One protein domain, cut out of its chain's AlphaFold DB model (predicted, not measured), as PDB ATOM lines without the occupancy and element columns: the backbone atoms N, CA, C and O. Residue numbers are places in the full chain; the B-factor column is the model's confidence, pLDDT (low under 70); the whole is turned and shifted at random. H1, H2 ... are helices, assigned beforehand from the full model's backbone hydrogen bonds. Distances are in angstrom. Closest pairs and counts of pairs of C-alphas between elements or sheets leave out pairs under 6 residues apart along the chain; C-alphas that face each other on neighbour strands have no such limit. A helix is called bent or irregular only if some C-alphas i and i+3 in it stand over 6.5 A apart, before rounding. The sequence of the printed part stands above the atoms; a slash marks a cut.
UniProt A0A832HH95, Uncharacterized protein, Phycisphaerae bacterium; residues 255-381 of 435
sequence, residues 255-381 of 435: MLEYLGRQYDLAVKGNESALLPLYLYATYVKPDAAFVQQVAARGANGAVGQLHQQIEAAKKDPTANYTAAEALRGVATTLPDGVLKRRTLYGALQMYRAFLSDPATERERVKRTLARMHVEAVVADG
ATOM      1  N   MET A 255      25.460  19.243  53.886       87.75
ATOM      2  CA  MET A 255      24.208  18.579  53.513       87.75
ATOM      3  C   MET A 255      23.700  17.646  54.623       87.75
ATOM      4  O   MET A 255      22.511  17.682  54.931       87.75
ATOM      5  N   LEU A 256      24.562  16.833  55.237       86.50
ATOM      6  CA  LEU A 256      24.165  15.908  56.306       86.50
ATOM      7  C   LEU A 256      23.818  16.644  57.612       86.50
ATOM      8  O   LEU A 256      22.842  16.284  58.263       86.50
ATOM      9  N   GLU A 257      24.517  17.731  57.951       87.69
ATOM     10  CA  GLU A 257      24.150  18.629  59.061       87.69
ATOM     11  C   GLU A 257      22.807  19.343  58.833       87.69
ATOM     12  O   GLU A 257      22.046  19.609  59.768       87.69
ATOM     13  N   TYR A 258      22.500  19.697  57.582       90.50
ATOM     14  CA  TYR A 258      21.189  20.219  57.206       90.50
ATOM     15  C   TYR A 258      20.111  19.136  57.345       90.50
ATOM     16  O   TYR A 258      19.114  19.370  58.024       90.50
ATOM     17  N   LEU A 259      20.329  17.938  56.792       90.50
ATOM     18  CA  LEU A 259      19.386  16.815  56.867       90.50
ATOM     19  C   LEU A 259      19.141  16.332  58.303       90.50
ATOM     20  O   LEU A 259      18.004  16.016  58.636       90.50
ATOM     21  N   GLY A 260      20.157  16.337  59.172       88.44
ATOM     22  CA  GLY A 260      19.995  16.060  60.602       88.44
ATOM     23  C   GLY A 260      19.010  17.031  61.262       88.44
ATOM     24  O   GLY A 260      18.034  16.602  61.871       88.44
ATOM     25  N   ARG A 261      19.181  18.340  61.028       91.12
ATOM     26  CA  ARG A 261      18.246  19.370  61.515       91.12
ATOM     27  C   ARG A 261      16.839  19.222  60.929       91.12
ATOM     28  O   ARG A 261      15.865  19.420  61.649       91.12
ATOM     29  N   GLN A 262      16.712  18.862  59.648       92.31
ATOM     30  CA  GLN A 262      15.402  18.588  59.044       92.31
ATOM     31  C   GLN A 262      14.742  17.344  59.657       92.31
ATOM     32  O   GLN A 262      13.545  17.359  59.920       92.31
ATOM     33  N   TYR A 263      15.506  16.298  59.970       90.44
ATOM     34  CA  TYR A 263      14.984  15.112  60.648       90.44
ATOM     35  C   TYR A 263      14.439  15.443  62.042       90.44
ATOM     36  O   TYR A 263      13.311  15.068  62.352       90.44
ATOM     37  N   ASP A 264      15.164  16.226  62.845       89.94
ATOM     38  CA  ASP A 264      14.699  16.648  64.176       89.94
ATOM     39  C   ASP A 264      13.409  17.486  64.115       89.94
ATOM     40  O   ASP A 264      12.522  17.347  64.961       89.94
ATOM     41  N   LEU A 265      13.281  18.354  63.104       92.31
ATOM     42  CA  LEU A 265      12.062  19.127  62.843       92.31
ATOM     43  C   LEU A 265      10.910  18.228  62.373       92.31
ATOM     44  O   LEU A 265       9.786  18.367  62.858       92.31
ATOM     45  N   ALA A 266      11.186  17.278  61.481       90.19
ATOM     46  CA  ALA A 266      10.208  16.313  61.003       90.19
ATOM     47  C   ALA A 266       9.707  15.419  62.145       90.19
ATOM     48  O   ALA A 266       8.505  15.195  62.261       90.19
ATOM     49  N   VAL A 267      10.574  14.924  63.035       87.94
ATOM     50  CA  VAL A 267      10.170  14.168  64.239       87.94
ATOM     51  C   VAL A 267       9.189  14.986  65.085       87.94
ATOM     52  O   VAL A 267       8.142  14.459  65.451       87.94
ATOM     53  N   LYS A 268       9.440  16.290  65.268       91.69
ATOM     54  CA  LYS A 268       8.549  17.243  65.963       91.69
ATOM     55  C   LYS A 268       7.257  17.605  65.205       91.69
ATOM     56  O   LYS A 268       6.491  18.427  65.693       91.69
ATOM     57  N   GLY A 269       7.002  17.008  64.038       88.75
ATOM     58  CA  GLY A 269       5.764  17.184  63.270       88.75
ATOM     59  C   GLY A 269       5.799  18.299  62.222       88.75
ATOM     60  O   GLY A 269       4.765  18.601  61.640       88.75
ATOM     61  N   ASN A 270       6.957  18.908  61.942       91.00
ATOM     62  CA  ASN A 270       7.057  19.906  60.875       91.00
ATOM     63  C   ASN A 270       7.062  19.230  59.489       91.00
ATOM     64  O   ASN A 270       8.079  18.681  59.062       91.00
ATOM     65  N   GLU A 271       5.943  19.318  58.768       89.31
ATOM     66  CA  GLU A 271       5.787  18.735  57.429       89.31
ATOM     67  C   GLU A 271       6.750  19.319  56.384       89.31
ATOM     68  O   GLU A 271       7.245  18.580  55.535       89.31
ATOM     69  N   SER A 272       7.090  20.615  56.457       89.44
ATOM     70  CA  SER A 272       8.044  21.234  55.516       89.44
ATOM     71  C   SER A 272       9.427  20.572  55.556       89.44
ATOM     72  O   SER A 272      10.118  20.495  54.539       89.44
ATOM     73  N   ALA A 273       9.799  20.010  56.710       92.31
ATOM     74  CA  ALA A 273      11.071  19.335  56.911       92.31
ATOM     75  C   ALA A 273      11.102  17.906  56.332       92.31
ATOM     76  O   ALA A 273      12.174  17.318  56.206       92.31
ATOM     77  N   LEU A 274       9.954  17.350  55.923       92.81
ATOM     78  CA  LEU A 274       9.885  16.056  55.232       92.81
ATOM     79  C   LEU A 274      10.446  16.138  53.804       92.81
ATOM     80  O   LEU A 274      11.004  15.161  53.308       92.81
ATOM     81  N   LEU A 275      10.338  17.298  53.145       94.06
ATOM     82  CA  LEU A 275      10.681  17.458  51.729       94.06
ATOM     83  C   LEU A 275      12.182  17.243  51.436       94.06
ATOM     84  O   LEU A 275      12.490  16.446  50.549       94.06
ATOM     85  N   PRO A 276      13.141  17.821  52.188       93.19
ATOM     86  CA  PRO A 276      14.560  17.515  51.994       93.19
ATOM     87  C   PRO A 276      14.922  16.048  52.262       93.19
ATOM     88  O   PRO A 276      15.781  15.497  51.575       93.19
ATOM     89  N   LEU A 277      14.259  15.410  53.235       93.19
ATOM     90  CA  LEU A 277      14.485  14.006  53.595       93.19
ATOM     91  C   LEU A 277      14.001  13.073  52.476       93.19
ATOM     92  O   LEU A 277      14.733  12.171  52.070       93.19
ATOM     93  N   TYR A 278      12.812  13.347  51.931       94.31
ATOM     94  CA  TYR A 278      12.249  12.664  50.767       94.31
ATOM     95  C   TYR A 278      13.192  12.744  49.556       94.31
ATOM     96  O   TYR A 278      13.529  11.727  48.952       94.31
ATOM     97  N   LEU A 279      13.676  13.945  49.225       93.88
ATOM     98  CA  LEU A 279      14.575  14.162  48.087       93.88
ATOM     99  C   LEU A 279      15.933  13.482  48.275       93.88
ATOM    100  O   LEU A 279      16.476  12.927  47.320       93.88
ATOM    101  N   TYR A 280      16.477  13.491  49.496       91.00
ATOM    102  CA  TYR A 280      17.726  12.800  49.810       91.00
ATOM    103  C   TYR A 280      17.577  11.288  49.612       91.00
ATOM    104  O   TYR A 280      18.376  10.686  48.890       91.00
ATOM    105  N   ALA A 281      16.502  10.708  50.154       90.25
ATOM    106  CA  ALA A 281      16.181   9.290  50.015       90.25
ATOM    107  C   ALA A 281      15.730   8.878  48.597       90.25
ATOM    108  O   ALA A 281      15.683   7.691  48.291       90.25
ATOM    109  N   THR A 282      15.418   9.839  47.717       90.06
ATOM    110  CA  THR A 282      15.066   9.584  46.308       90.06
ATOM    111  C   THR A 282      16.274   9.717  45.373       90.06
ATOM    112  O   THR A 282      16.495   8.855  44.527       90.06
ATOM    113  N   TYR A 283      17.073  10.786  45.509       88.56
ATOM    114  CA  TYR A 283      18.075  11.193  44.505       88.56
ATOM    115  C   TYR A 283      19.536  11.164  44.978       88.56
ATOM    116  O   TYR A 283      20.438  11.393  44.165       88.56
ATOM    117  N   VAL A 284      19.797  10.929  46.267       83.88
ATOM    118  CA  VAL A 284      21.162  10.927  46.828       83.88
ATOM    119  C   VAL A 284      21.522   9.564  47.408       83.88
ATOM    120  O   VAL A 284      22.553   9.010  47.034       83.88
ATOM    121  N   LYS A 285      20.658   9.018  48.266       83.19
ATOM    122  CA  LYS A 285      20.781   7.690  48.872       83.19
ATOM    123  C   LYS A 285      19.447   6.947  48.697       83.19
ATOM    124  O   LYS A 285      18.599   7.051  49.577       83.19
ATOM    125  N   PRO A 286      19.226   6.274  47.551       85.19
ATOM    126  CA  PRO A 286      17.959   5.620  47.236       85.19
ATOM    127  C   PRO A 286      17.515   4.609  48.306       85.19
ATOM    128  O   PRO A 286      18.137   3.562  48.467       85.19
ATOM    129  N   ASP A 287      16.416   4.910  48.998       86.94
ATOM    130  CA  ASP A 287      15.758   4.027  49.966       86.94
ATOM    131  C   ASP A 287      14.243   4.069  49.735       86.94
ATOM    132  O   ASP A 287      13.539   4.980  50.175       86.94
ATOM    133  N   ALA A 288      13.730   3.070  49.015       88.62
ATOM    134  CA  ALA A 288      12.319   3.005  48.646       88.62
ATOM    135  C   ALA A 288      11.382   2.875  49.861       88.62
ATOM    136  O   ALA A 288      10.272   3.407  49.827       88.62
ATOM    137  N   ALA A 289      11.813   2.203  50.934       88.88
ATOM    138  CA  ALA A 289      10.996   2.025  52.132       88.88
ATOM    139  C   ALA A 289      10.876   3.347  52.902       88.88
ATOM    140  O   ALA A 289       9.773   3.756  53.273       88.88
ATOM    141  N   PHE A 290      11.991   4.062  53.066       88.94
ATOM    142  CA  PHE A 290      11.995   5.375  53.702       88.94
ATOM    143  C   PHE A 290      11.253   6.431  52.867       88.94
ATOM    144  O   PHE A 290      10.486   7.221  53.419       88.94
ATOM    145  N   VAL A 291      11.404   6.420  51.535       91.75
ATOM    146  CA  VAL A 291      10.640   7.288  50.618       91.75
ATOM    147  C   VAL A 291       9.133   7.106  50.813       91.75
ATOM    148  O   VAL A 291       8.425   8.099  50.987       91.75
ATOM    149  N   GLN A 292       8.645   5.861  50.861       91.44
ATOM    150  CA  GLN A 292       7.228   5.568  51.112       91.44
ATOM    151  C   GLN A 292       6.778   6.016  52.509       91.44
ATOM    152  O   GLN A 292       5.723   6.634  52.643       91.44
ATOM    153  N   GLN A 293       7.589   5.790  53.548       90.94
ATOM    154  CA  GLN A 293       7.284   6.236  54.911       90.94
ATOM    155  C   GLN A 293       7.140   7.766  55.004       90.94
ATOM    156  O   GLN A 293       6.203   8.271  55.627       90.94
ATOM    157  N   VAL A 294       8.054   8.515  54.382       90.62
ATOM    158  CA  VAL A 294       8.032   9.985  54.385       90.62
ATOM    159  C   VAL A 294       6.883  10.531  53.536       90.62
ATOM    160  O   VAL A 294       6.209  11.468  53.969       90.62
ATOM    161  N   ALA A 295       6.607   9.927  52.376       91.81
ATOM    162  CA  ALA A 295       5.473  10.297  51.531       91.81
ATOM    163  C   ALA A 295       4.125  10.051  52.228       91.81
ATOM    164  O   ALA A 295       3.277  10.939  52.227       91.81
ATOM    165  N   ALA A 296       3.948   8.901  52.889       90.75
ATOM    166  CA  ALA A 296       2.740   8.590  53.654       90.75
ATOM    167  C   ALA A 296       2.531   9.560  54.830       90.75
ATOM    168  O   ALA A 296       1.410   9.996  55.084       90.75
ATOM    169  N   ARG A 297       3.611   9.951  55.520       89.06
ATOM    170  CA  ARG A 297       3.547  10.927  56.619       89.06
ATOM    171  C   ARG A 297       3.176  12.338  56.151       89.06
ATOM    172  O   ARG A 297       2.546  13.066  56.905       89.06
ATOM    173  N   GLY A 298       3.567  12.714  54.934       88.81
ATOM    174  CA  GLY A 298       3.265  14.008  54.311       88.81
ATOM    175  C   GLY A 298       2.202  13.938  53.211       88.81
ATOM    176  O   GLY A 298       2.251  14.759  52.295       88.81
ATOM    177  N   ALA A 299       1.286  12.960  53.256       89.88
ATOM    178  CA  ALA A 299       0.420  12.589  52.128       89.88
ATOM    179  C   ALA A 299      -0.452  13.734  51.581       89.88
ATOM    180  O   ALA A 299      -0.669  13.812  50.373       89.88
ATOM    181  N   ASN A 300      -0.908  14.638  52.454       89.12
ATOM    182  CA  ASN A 300      -1.734  15.795  52.085       89.12
ATOM    183  C   ASN A 300      -0.911  17.066  51.789       89.12
ATOM    184  O   ASN A 300      -1.461  18.062  51.321       89.12
ATOM    185  N   GLY A 301       0.395  17.045  52.073       90.44
ATOM    186  CA  GLY A 301       1.301  18.182  51.925       90.44
ATOM    187  C   GLY A 301       2.114  18.153  50.627       90.44
ATOM    188  O   GLY A 301       1.947  17.290  49.763       90.44
ATOM    189  N   ALA A 302       3.063  19.087  50.512       91.19
ATOM    190  CA  ALA A 302       3.921  19.231  49.329       91.19
ATOM    191  C   ALA A 302       4.712  17.953  48.978       91.19
ATOM    192  O   ALA A 302       4.971  17.688  47.807       91.19
ATOM    193  N   VAL A 303       5.072  17.137  49.979       93.75
ATOM    194  CA  VAL A 303       5.777  15.863  49.762       93.75
ATOM    195  C   VAL A 303       4.872  14.815  49.126       93.75
ATOM    196  O   VAL A 303       5.291  14.170  48.170       93.75
ATOM    197  N   GLY A 304       3.636  14.660  49.610       92.56
ATOM    198  CA  GLY A 304       2.659  13.747  49.016       92.56
ATOM    199  C   GLY A 304       2.337  14.118  47.568       92.56
ATOM    200  O   GLY A 304       2.361  13.251  46.697       92.56
ATOM    201  N   GLN A 305       2.146  15.412  47.291       93.94
ATOM    202  CA  GLN A 305       1.925  15.923  45.932       93.94
ATOM    203  C   GLN A 305       3.117  15.641  45.002       93.94
ATOM    204  O   GLN A 305       2.932  15.089  43.916       93.94
ATOM    205  N   LEU A 306       4.344  15.949  45.441       95.25
ATOM    206  CA  LEU A 306       5.558  15.663  44.671       95.25
ATOM    207  C   LEU A 306       5.736  14.153  44.437       95.25
ATOM    208  O   LEU A 306       6.083  13.736  43.333       95.25
ATOM    209  N   HIS A 307       5.472  13.324  45.452       95.62
ATOM    210  CA  HIS A 307       5.551  11.871  45.328       95.62
ATOM    211  C   HIS A 307       4.563  11.342  44.285       95.62
ATOM    212  O   HIS A 307       4.964  10.615  43.380       95.62
ATOM    213  N   GLN A 308       3.299  11.768  44.341       95.06
ATOM    214  CA  GLN A 308       2.280  11.384  43.359       95.06
ATOM    215  C   GLN A 308       2.669  11.781  41.929       95.06
ATOM    216  O   GLN A 308       2.499  10.980  41.012       95.06
ATOM    217  N   GLN A 309       3.239  12.973  41.728       95.00
ATOM    218  CA  GLN A 309       3.715  13.422  40.414       95.00
ATOM    219  C   GLN A 309       4.880  12.560  39.897       95.00
ATOM    220  O   GLN A 309       4.874  12.152  38.735       95.00
ATOM    221  N   ILE A 310       5.842  12.220  40.760       94.50
ATOM    222  CA  ILE A 310       6.971  11.336  40.422       94.50
ATOM    223  C   ILE A 310       6.493   9.911  40.100       94.50
ATOM    224  O   ILE A 310       6.967   9.315  39.135       94.50
ATOM    225  N   GLU A 311       5.546   9.354  40.860       94.19
ATOM    226  CA  GLU A 311       4.985   8.023  40.583       94.19
ATOM    227  C   GLU A 311       4.089   8.004  39.332       94.19
ATOM    228  O   GLU A 311       4.059   6.999  38.619       94.19
ATOM    229  N   ALA A 312       3.397   9.106  39.018       94.06
ATOM    230  CA  ALA A 312       2.649   9.254  37.769       94.06
ATOM    231  C   ALA A 312       3.586   9.259  36.550       94.06
ATOM    232  O   ALA A 312       3.329   8.545  35.582       94.06
ATOM    233  N   ALA A 313       4.717   9.968  36.625       93.06
ATOM    234  CA  ALA A 313       5.729  10.029  35.565       93.06
ATOM    235  C   ALA A 313       6.355   8.665  35.198       93.06
ATOM    236  O   ALA A 313       6.851   8.495  34.084       93.06
ATOM    237  N   LYS A 314       6.300   7.668  36.098       90.56
ATOM    238  CA  LYS A 314       6.711   6.277  35.810       90.56
ATOM    239  C   LYS A 314       5.695   5.489  34.976       90.56
ATOM    240  O   LYS A 314       6.042   4.432  34.456       90.56
ATOM    241  N   LYS A 315       4.440   5.944  34.916       90.75
ATOM    242  CA  LYS A 315       3.313   5.256  34.259       90.75
ATOM    243  C   LYS A 315       2.837   5.982  33.002       90.75
ATOM    244  O   LYS A 315       2.381   5.334  32.068       90.75
ATOM    245  N   ASP A 316       2.943   7.307  32.994       92.31
ATOM    246  CA  ASP A 316       2.515   8.186  31.911       92.31
ATOM    247  C   ASP A 316       3.694   9.069  31.458       92.31
ATOM    248  O   ASP A 316       4.150   9.928  32.225       92.31
ATOM    249  N   PRO A 317       4.182   8.910  30.213       90.06
ATOM    250  CA  PRO A 317       5.238   9.749  29.662       90.06
ATOM    251  C   PRO A 317       4.938  11.251  29.709       90.06
ATOM    252  O   PRO A 317       5.868  12.035  29.894       90.06
ATOM    253  N   THR A 318       3.672  11.668  29.602       91.00
ATOM    254  CA  THR A 318       3.272  13.085  29.632       91.00
ATOM    255  C   THR A 318       3.414  13.704  31.026       91.00
ATOM    256  O   THR A 318       3.758  14.884  31.153       91.00
ATOM    257  N   ALA A 319       3.258  12.901  32.086       94.31
ATOM    258  CA  ALA A 319       3.412  13.340  33.471       94.31
ATOM    259  C   ALA A 319       4.872  13.669  33.844       94.31
ATOM    260  O   ALA A 319       5.099  14.424  34.792       94.31
ATOM    261  N   ASN A 320       5.862  13.199  33.066       94.06
ATOM    262  CA  ASN A 320       7.270  13.580  33.243       94.06
ATOM    263  C   ASN A 320       7.484  15.098  33.190       94.06
ATOM    264  O   ASN A 320       8.309  15.608  33.942       94.06
ATOM    265  N   TYR A 321       6.744  15.835  32.352       95.19
ATOM    266  CA  TYR A 321       6.867  17.295  32.295       95.19
ATOM    267  C   TYR A 321       6.478  17.943  33.633       95.19
ATOM    268  O   TYR A 321       7.242  18.718  34.200       95.19
ATOM    269  N   THR A 322       5.315  17.575  34.176       95.19
ATOM    270  CA  THR A 322       4.805  18.113  35.446       95.19
ATOM    271  C   THR A 322       5.695  17.728  36.628       95.19
ATOM    272  O   THR A 322       5.977  18.564  37.484       95.19
ATOM    273  N   ALA A 323       6.185  16.485  36.664       95.12
ATOM    274  CA  ALA A 323       7.110  16.036  37.699       95.12
ATOM    275  C   ALA A 323       8.471  16.758  37.616       95.12
ATOM    276  O   ALA A 323       9.042  17.109  38.648       95.12
ATOM    277  N   ALA A 324       8.961  17.053  36.406       95.50
ATOM    278  CA  ALA A 324      10.173  17.842  36.203       95.50
ATOM    279  C   ALA A 324      10.018  19.295  36.684       95.50
ATOM    280  O   ALA A 324      10.889  19.781  37.408       95.50
ATOM    281  N   GLU A 325       8.902  19.961  36.356       95.62
ATOM    282  CA  GLU A 325       8.578  21.305  36.866       95.62
ATOM    283  C   GLU A 325       8.539  21.332  38.399       95.62
ATOM    284  O   GLU A 325       9.153  22.197  39.025       95.62
ATOM    285  N   ALA A 326       7.871  20.355  39.020       95.44
ATOM    286  CA  ALA A 326       7.767  20.270  40.473       95.44
ATOM    287  C   ALA A 326       9.132  20.054  41.144       95.44
ATOM    288  O   ALA A 326       9.472  20.762  42.093       95.44
ATOM    289  N   LEU A 327       9.956  19.139  40.619       95.88
ATOM    290  CA  LEU A 327      11.327  18.926  41.094       95.88
ATOM    291  C   LEU A 327      12.194  20.176  40.933       95.88
ATOM    292  O   LEU A 327      12.947  20.517  41.844       95.88
ATOM    293  N   ARG A 328      12.083  20.876  39.799       94.44
ATOM    294  CA  ARG A 328      12.811  22.124  39.549       94.44
ATOM    295  C   ARG A 328      12.389  23.215  40.531       94.44
ATOM    296  O   ARG A 328      13.257  23.822  41.155       94.44
ATOM    297  N   GLY A 329      11.084  23.426  40.711       93.88
ATOM    298  CA  GLY A 329      10.534  24.393  41.662       93.88
ATOM    299  C   GLY A 329      11.010  24.120  43.087       93.88
ATOM    300  O   GLY A 329      11.588  24.999  43.727       93.88
ATOM    301  N   VAL A 330      10.892  22.870  43.539       93.25
ATOM    302  CA  VAL A 330      11.393  22.412  44.843       93.25
ATOM    303  C   VAL A 330      12.910  22.591  44.974       93.25
ATOM    304  O   VAL A 330      13.399  22.997  46.025       93.25
ATOM    305  N   ALA A 331      13.690  22.362  43.917       93.00
ATOM    306  CA  ALA A 331      15.133  22.567  43.977       93.00
ATOM    307  C   ALA A 331      15.539  24.038  44.181       93.00
ATOM    308  O   ALA A 331      16.617  24.292  44.723       93.00
ATOM    309  N   THR A 332      14.698  25.013  43.810       90.62
ATOM    310  CA  THR A 332      14.979  26.432  44.104       90.62
ATOM    311  C   THR A 332      14.891  26.754  45.600       90.62
ATOM    312  O   THR A 332      15.586  27.657  46.057       90.62
ATOM    313  N   THR A 333      14.117  25.985  46.379       90.38
ATOM    314  CA  THR A 333      13.971  26.169  47.834       90.38
ATOM    315  C   THR A 333      15.058  25.465  48.650       90.38
ATOM    316  O   THR A 333      15.104  25.611  49.872       90.38
ATOM    317  N   LEU A 334      15.916  24.662  48.012       89.88
ATOM    318  CA  LEU A 334      17.003  23.949  48.679       89.88
ATOM    319  C   LEU A 334      18.265  24.823  48.810       89.88
ATOM    320  O   LEU A 334      18.584  25.578  47.889       89.88
ATOM    321  N   PRO A 335      19.052  24.663  49.895       88.81
ATOM    322  CA  PRO A 335      20.395  25.229  49.976       88.81
ATOM    323  C   PRO A 335      21.294  24.748  48.829       88.81
ATOM    324  O   PRO A 335      21.203  23.596  48.389       88.81
ATOM    325  N   ASP A 336      22.213  25.606  48.381       84.62
ATOM    326  CA  ASP A 336      23.205  25.231  47.373       84.62
ATOM    327  C   ASP A 336      24.106  24.096  47.871       84.62
ATOM    328  O   ASP A 336      24.730  24.168  48.930       84.62
ATOM    329  N   GLY A 337      24.190  23.022  47.084       83.44
ATOM    330  CA  GLY A 337      24.945  21.830  47.447       83.44
ATOM    331  C   GLY A 337      24.513  20.597  46.661       83.44
ATOM    332  O   GLY A 337      23.814  20.689  45.648       83.44
ATOM    333  N   VAL A 338      24.936  19.424  47.140       83.88
ATOM    334  CA  VAL A 338      24.686  18.138  46.473       83.88
ATOM    335  C   VAL A 338      23.184  17.881  46.309       83.88
ATOM    336  O   VAL A 338      22.752  17.625  45.190       83.88
ATOM    337  N   LEU A 339      22.374  18.020  47.365       88.81
ATOM    338  CA  LEU A 339      20.933  17.730  47.317       88.81
ATOM    339  C   LEU A 339      20.180  18.553  46.251       88.81
ATOM    340  O   LEU A 339      19.392  17.994  45.488       88.81
ATOM    341  N   LYS A 340      20.474  19.856  46.137       90.94
ATOM    342  CA  LYS A 340      19.902  20.734  45.104       90.94
ATOM    343  C   LYS A 340      20.276  20.273  43.698       90.94
ATOM    344  O   LYS A 340      19.393  20.011  42.887       90.94
ATOM    345  N   ARG A 341      21.572  20.080  43.429       88.75
ATOM    346  CA  ARG A 341      22.077  19.618  42.119       88.75
ATOM    347  C   ARG A 341      21.506  18.256  41.718       88.75
ATOM    348  O   ARG A 341      21.234  18.025  40.545       88.75
ATOM    349  N   ARG A 342      21.296  17.367  42.693       88.12
ATOM    350  CA  ARG A 342      20.696  16.035  42.512       88.12
ATOM    351  C   ARG A 342      19.213  16.106  42.174       88.12
ATOM    352  O   ARG A 342      18.779  15.424  41.254       88.12
ATOM    353  N   THR A 343      18.473  16.979  42.851       92.38
ATOM    354  CA  THR A 343      17.054  17.242  42.563       92.38
ATOM    355  C   THR A 343      16.886  17.862  41.169       92.38
ATOM    356  O   THR A 343      16.082  17.381  40.373       92.38
ATOM    357  N   LEU A 344      17.723  18.849  40.821       93.94
ATOM    358  CA  LEU A 344      17.793  19.428  39.474       93.94
ATOM    359  C   LEU A 344      18.164  18.385  38.406       93.94
ATOM    360  O   LEU A 344      17.601  18.392  37.315       93.94
ATOM    361  N   TYR A 345      19.071  17.451  38.705       91.50
ATOM    362  CA  TYR A 345      19.390  16.355  37.789       91.50
ATOM    363  C   TYR A 345      18.221  15.372  37.607       91.50
ATOM    364  O   TYR A 345      17.988  14.922  36.487       91.50
ATOM    365  N   GLY A 346      17.439  15.098  38.658       92.31
ATOM    366  CA  GLY A 346      16.180  14.353  38.549       92.31
ATOM    367  C   GLY A 346      15.180  15.043  37.611       92.31
ATOM    368  O   GLY A 346      14.658  14.406  36.697       92.31
ATOM    369  N   ALA A 347      14.998  16.362  37.756       94.81
ATOM    370  CA  ALA A 347      14.184  17.160  36.835       94.81
ATOM    371  C   ALA A 347      14.708  17.077  35.387       94.81
ATOM    372  O   ALA A 347      13.942  16.817  34.460       94.81
ATOM    373  N   LEU A 348      16.025  17.213  35.185       94.62
ATOM    374  CA  LEU A 348      16.675  17.083  33.875       94.62
ATOM    375  C   LEU A 348      16.421  15.713  33.224       94.62
ATOM    376  O   LEU A 348      16.189  15.645  32.016       94.62
ATOM    377  N   GLN A 349      16.469  14.624  33.997       93.88
ATOM    378  CA  GLN A 349      16.158  13.282  33.499       93.88
ATOM    379  C   GLN A 349      14.691  13.170  33.064       93.88
ATOM    380  O   GLN A 349      14.431  12.633  31.989       93.88
ATOM    381  N   MET A 350      13.754  13.736  33.828       95.62
ATOM    382  CA  MET A 350      12.328  13.734  33.483       95.62
ATOM    383  C   MET A 350      12.011  14.598  32.251       95.62
ATOM    384  O   MET A 350      11.345  14.113  31.338       95.62
ATOM    385  N   TYR A 351      12.558  15.817  32.130       95.88
ATOM    386  CA  TYR A 351      12.416  16.602  30.891       95.88
ATOM    387  C   TYR A 351      12.977  15.854  29.673       95.88
ATOM    388  O   TYR A 351      12.397  15.912  28.591       95.88
ATOM    389  N   ARG A 352      14.097  15.131  29.828       94.12
ATOM    390  CA  ARG A 352      14.670  14.313  28.748       94.12
ATOM    391  C   ARG A 352      13.777  13.130  28.386       94.12
ATOM    392  O   ARG A 352      13.553  12.938  27.199       94.12
ATOM    393  N   ALA A 353      13.240  12.407  29.371       92.94
ATOM    394  CA  ALA A 353      12.299  11.306  29.153       92.94
ATOM    395  C   ALA A 353      11.051  11.782  28.389       92.94
ATOM    396  O   ALA A 353      10.713  11.220  27.349       92.94
ATOM    397  N   PHE A 354      10.455  12.895  28.833       95.81
ATOM    398  CA  PHE A 354       9.365  13.577  28.134       95.81
ATOM    399  C   PHE A 354       9.742  13.926  26.684       95.81
ATOM    400  O   PHE A 354       8.996  13.648  25.752       95.81
ATOM    401  N   LEU A 355      10.929  14.498  26.456       94.44
ATOM    402  CA  LEU A 355      11.380  14.870  25.113       94.44
ATOM    403  C   LEU A 355      11.682  13.671  24.199       94.44
ATOM    404  O   LEU A 355      11.491  13.790  22.984       94.44
ATOM    405  N   SER A 356      12.122  12.538  24.745       93.94
ATOM    406  CA  SER A 356      12.417  11.323  23.975       93.94
ATOM    407  C   SER A 356      11.192  10.479  23.623       93.94
ATOM    408  O   SER A 356      11.271   9.699  22.679       93.94
ATOM    409  N   ASP A 357      10.081  10.610  24.352       93.62
ATOM    410  CA  ASP A 357       8.925   9.727  24.175       93.62
ATOM    411  C   ASP A 357       8.002  10.174  23.013       93.62
ATOM    412  O   ASP A 357       7.517  11.317  23.033       93.62
ATOM    413  N   PRO A 358       7.710   9.301  22.020       92.88
ATOM    414  CA  PRO A 358       6.836   9.618  20.886       92.88
ATOM    415  C   PRO A 358       5.394   9.991  21.262       92.88
ATOM    416  O   PRO A 358       4.771  10.797  20.572       92.88
ATOM    417  N   ALA A 359       4.845   9.461  22.363       90.81
ATOM    418  CA  ALA A 359       3.475   9.757  22.789       90.81
ATOM    419  C   ALA A 359       3.275  11.251  23.106       90.81
ATOM    420  O   ALA A 359       2.174  11.787  22.974       90.81
ATOM    421  N   THR A 360       4.357  11.947  23.465       91.25
ATOM    422  CA  THR A 360       4.340  13.373  23.806       91.25
ATOM    423  C   THR A 360       4.427  14.301  22.590       91.25
ATOM    424  O   THR A 360       4.252  15.505  22.751       91.25
ATOM    425  N   GLU A 361       4.686  13.812  21.366       90.12
ATOM    426  CA  GLU A 361       4.950  14.665  20.185       90.12
ATOM    427  C   GLU A 361       3.838  15.676  19.872       90.12
ATOM    428  O   GLU A 361       4.096  16.764  19.344       90.12
ATOM    429  N   ARG A 362       2.597  15.338  20.235       89.81
ATOM    430  CA  ARG A 362       1.426  16.213  20.094       89.81
ATOM    431  C   ARG A 362       1.467  17.408  21.059       89.81
ATOM    432  O   ARG A 362       0.927  18.462  20.737       89.81
ATOM    433  N   GLU A 363       2.179  17.306  22.181       90.19
ATOM    434  CA  GLU A 363       2.347  18.357  23.194       90.19
ATOM    435  C   GLU A 363       3.422  19.397  22.811       90.19
ATOM    436  O   GLU A 363       4.337  19.707  23.581       90.19
ATOM    437  N   ARG A 364       3.325  19.959  21.598       89.94
ATOM    438  CA  ARG A 364       4.357  20.827  20.994       89.94
ATOM    439  C   ARG A 364       4.830  21.967  21.904       89.94
ATOM    440  O   ARG A 364       6.030  22.199  22.000       89.94
ATOM    441  N   VAL A 365       3.912  22.643  22.604       92.31
ATOM    442  CA  VAL A 365       4.236  23.763  23.513       92.31
ATOM    443  C   VAL A 365       5.088  23.297  24.697       92.31
ATOM    444  O   VAL A 365       6.166  23.842  24.923       92.31
ATOM    445  N   LYS A 366       4.658  22.244  25.407       91.94
ATOM    446  CA  LYS A 366       5.425  21.656  26.518       91.94
ATOM    447  C   LYS A 366       6.781  21.130  26.047       91.94
ATOM    448  O   LYS A 366       7.758  21.274  26.769       91.94
ATOM    449  N   ARG A 367       6.886  20.571  24.832       93.19
ATOM    450  CA  ARG A 367       8.175  20.134  24.255       93.19
ATOM    451  C   ARG A 367       9.122  21.310  23.991       93.19
ATOM    452  O   ARG A 367      10.319  21.170  24.226       93.19
ATOM    453  N   THR A 368       8.624  22.472  23.573       92.88
ATOM    454  CA  THR A 368       9.445  23.692  23.471       92.88
ATOM    455  C   THR A 368       9.902  24.178  24.849       92.88
ATOM    456  O   THR A 368      11.098  24.388  25.047       92.88
ATOM    457  N   LEU A 369       8.989  24.275  25.823       94.00
ATOM    458  CA  LEU A 369       9.318  24.682  27.196       94.00
ATOM    459  C   LEU A 369      10.323  23.725  27.853       94.00
ATOM    460  O   LEU A 369      11.338  24.167  28.379       94.00
ATOM    461  N   ALA A 370      10.124  22.411  27.724       91.56
ATOM    462  CA  ALA A 370      11.038  21.394  28.237       91.56
ATOM    463  C   ALA A 370      12.458  21.529  27.665       91.56
ATOM    464  O   ALA A 370      13.421  21.315  28.394       91.56
ATOM    465  N   ARG A 371      12.625  21.920  26.391       93.44
ATOM    466  CA  ARG A 371      13.958  22.190  25.810       93.44
ATOM    467  C   ARG A 371      14.626  23.395  26.472       93.44
ATOM    468  O   ARG A 371      15.771  23.284  26.897       93.44
ATOM    469  N   MET A 372      13.893  24.496  26.643       93.00
ATOM    470  CA  MET A 372      14.393  25.677  27.361       93.00
ATOM    471  C   MET A 372      14.726  25.354  28.826       93.00
ATOM    472  O   MET A 372      15.713  25.839  29.374       93.00
ATOM    473  N   HIS A 373      13.922  24.509  29.476       93.00
ATOM    474  CA  HIS A 373      14.149  24.102  30.860       93.00
ATOM    475  C   HIS A 373      15.304  23.108  31.005       93.00
ATOM    476  O   HIS A 373      16.015  23.194  31.997       93.00
ATOM    477  N   VAL A 374      15.583  22.253  30.013       91.38
ATOM    478  CA  VAL A 374      16.820  21.448  29.962       91.38
ATOM    479  C   VAL A 374      18.060  22.344  30.011       91.38
ATOM    480  O   VAL A 374      18.971  22.066  30.789       91.38
ATOM    481  N   GLU A 375      18.093  23.424  29.227       88.81
ATOM    482  CA  GLU A 375      19.210  24.379  29.217       88.81
ATOM    483  C   GLU A 375      19.316  25.145  30.542       88.81
ATOM    484  O   GLU A 375      20.384  25.166  31.157       88.81
ATOM    485  N   ALA A 376      18.199  25.696  31.033       89.12
ATOM    486  CA  ALA A 376      18.159  26.429  32.299       89.12
ATOM    487  C   ALA A 376      18.590  25.558  33.489       89.12
ATOM    488  O   ALA A 376      19.433  25.961  34.278       89.12
ATOM    489  N   VAL A 377      18.083  24.327  33.586       90.00
ATOM    490  CA  VAL A 377      18.396  23.398  34.681       90.00
ATOM    491  C   VAL A 377      19.862  22.947  34.640       90.00
ATOM    492  O   VAL A 377      20.481  22.782  35.691       90.00
ATOM    493  N   VAL A 378      20.464  22.812  33.452       88.19
ATOM    494  CA  VAL A 378      21.916  22.591  33.313       88.19
ATOM    495  C   VAL A 378      22.717  23.818  33.768       88.19
ATOM    496  O   VAL A 378      23.709  23.640  34.478       88.19
ATOM    497  N   ALA A 379      22.282  25.036  33.430       86.50
ATOM    498  CA  ALA A 379      22.903  26.280  33.900       86.50
ATOM    499  C   ALA A 379      22.780  26.465  35.428       86.50
ATOM    500  O   ALA A 379      23.748  26.863  36.073       86.50
ATOM    501  N   ASP A 380      21.650  26.059  36.017       84.81
ATOM    502  CA  ASP A 380      21.401  26.003  37.468       84.81
ATOM    503  C   ASP A 380      22.251  24.919  38.188       84.81
ATOM    504  O   ASP A 380      22.188  24.761  39.411       84.81
ATOM    505  N   GLY A 381      23.073  24.161  37.449       80.69
ATOM    506  CA  GLY A 381      24.031  23.194  37.988       80.69
ATOM    507  C   GLY A 381      23.532  21.747  38.056       80.69
ATOM    508  O   GLY A 381      24.065  20.960  38.847       80.69
TER     509      GLY A 381
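What this domain is: This is residues 255 to 381 of the 435 residues of an uncharacterized protein of Phycisphaerae bacterium (UniProt A0A832HH95). Three helices, H5, H6 and H7, run up and down as a bundle that makes one half of an elongated body, with H6, the longest helix, packing on both H5 and H7, while H5 and H7 only just touch. In the other half H1 and H3 pack on H2, and H4 joins the halves, packing on H5 and, near its first residues, on H2 and H3; H1 and H7 are the helices farthest from the middle. The printed part has 127 residues with seven named helices, H1 to H7 in chain order, and no named strand; its class is all helix. It is compact, with a radius of gyration of the C-alphas of 14.7 A, and spans 46 by 28 by 20 A.

Where its parts are: Find C-alpha 338 at (24.686, 18.138, 46.473); from there H6, residues 338 to 356, runs 26.5 A. Before it comes H5, residues 319 to 332, 20.5 A long; after it comes H7, residues 364 to 379, which covers 23.2 A and ends at C-alpha 379 at (22.903, 26.280, 33.900). Go back to C-alpha 255 at (24.208, 18.579, 53.513) for H1, residues 255 to 267. H2 holds residues 271 to 283, H3 residues 288 to 297 and H4 residues 302 to 313. No helix is bent or irregular, H2 only just: its C-alphas 273 and 276 are 6.3 A apart.

How they stand to each other: Start at the bundle of H5, H6 and H7, up and down, each running against the one before. H5 and H6 form a hairpin at a shallow tilt of 22 degrees; their closest C-alphas, Ala 324 and Ala 347, are 4.1 A apart. H6 and H7 form another at 29 degrees, closest at the C-alphas of Tyr 351 and Ala 370, 5.6 A. H5 and H7 only just touch, with 3 pairs of C-alphas within 8 A. H4 and H5 form a hairpin too, closest at the C-alphas of Ala 313 and Asn 320, 4.5 A. Look next at H2, the hub, touching H1, H3, H4 and H6. H6 touches H2 with residues 339 to 346 alone, at a steep tilt of 66 degrees, and the C-alphas of Tyr 283 and Arg 342 come closest, 5.9 A apart. H2 and H3 are a hairpin at 17 degrees, with the C-alphas of Tyr 278 and Val 291 closest at 5.6 A. H1 touches H2 at a steep tilt of 45 degrees, closest at the C-alphas of Gln 262 and Ala 273, 4.9 A. H1 and H7 are apart. Every O i to N i+4 pair is within hydrogen-bond range in H1, H3, H4, H5, H6 and H7; in H2 it is 6 of 9.

The domain as a whole: The C-alphas farthest apart, those of Lys 268 and Arg 362, are 46.4 A apart. The printed part has no cut and no long link; the links are tight except H6 to H7, which is short with 7 residues. Mean pLDDT of the printed part is 91.3, and no printed residue is under 70.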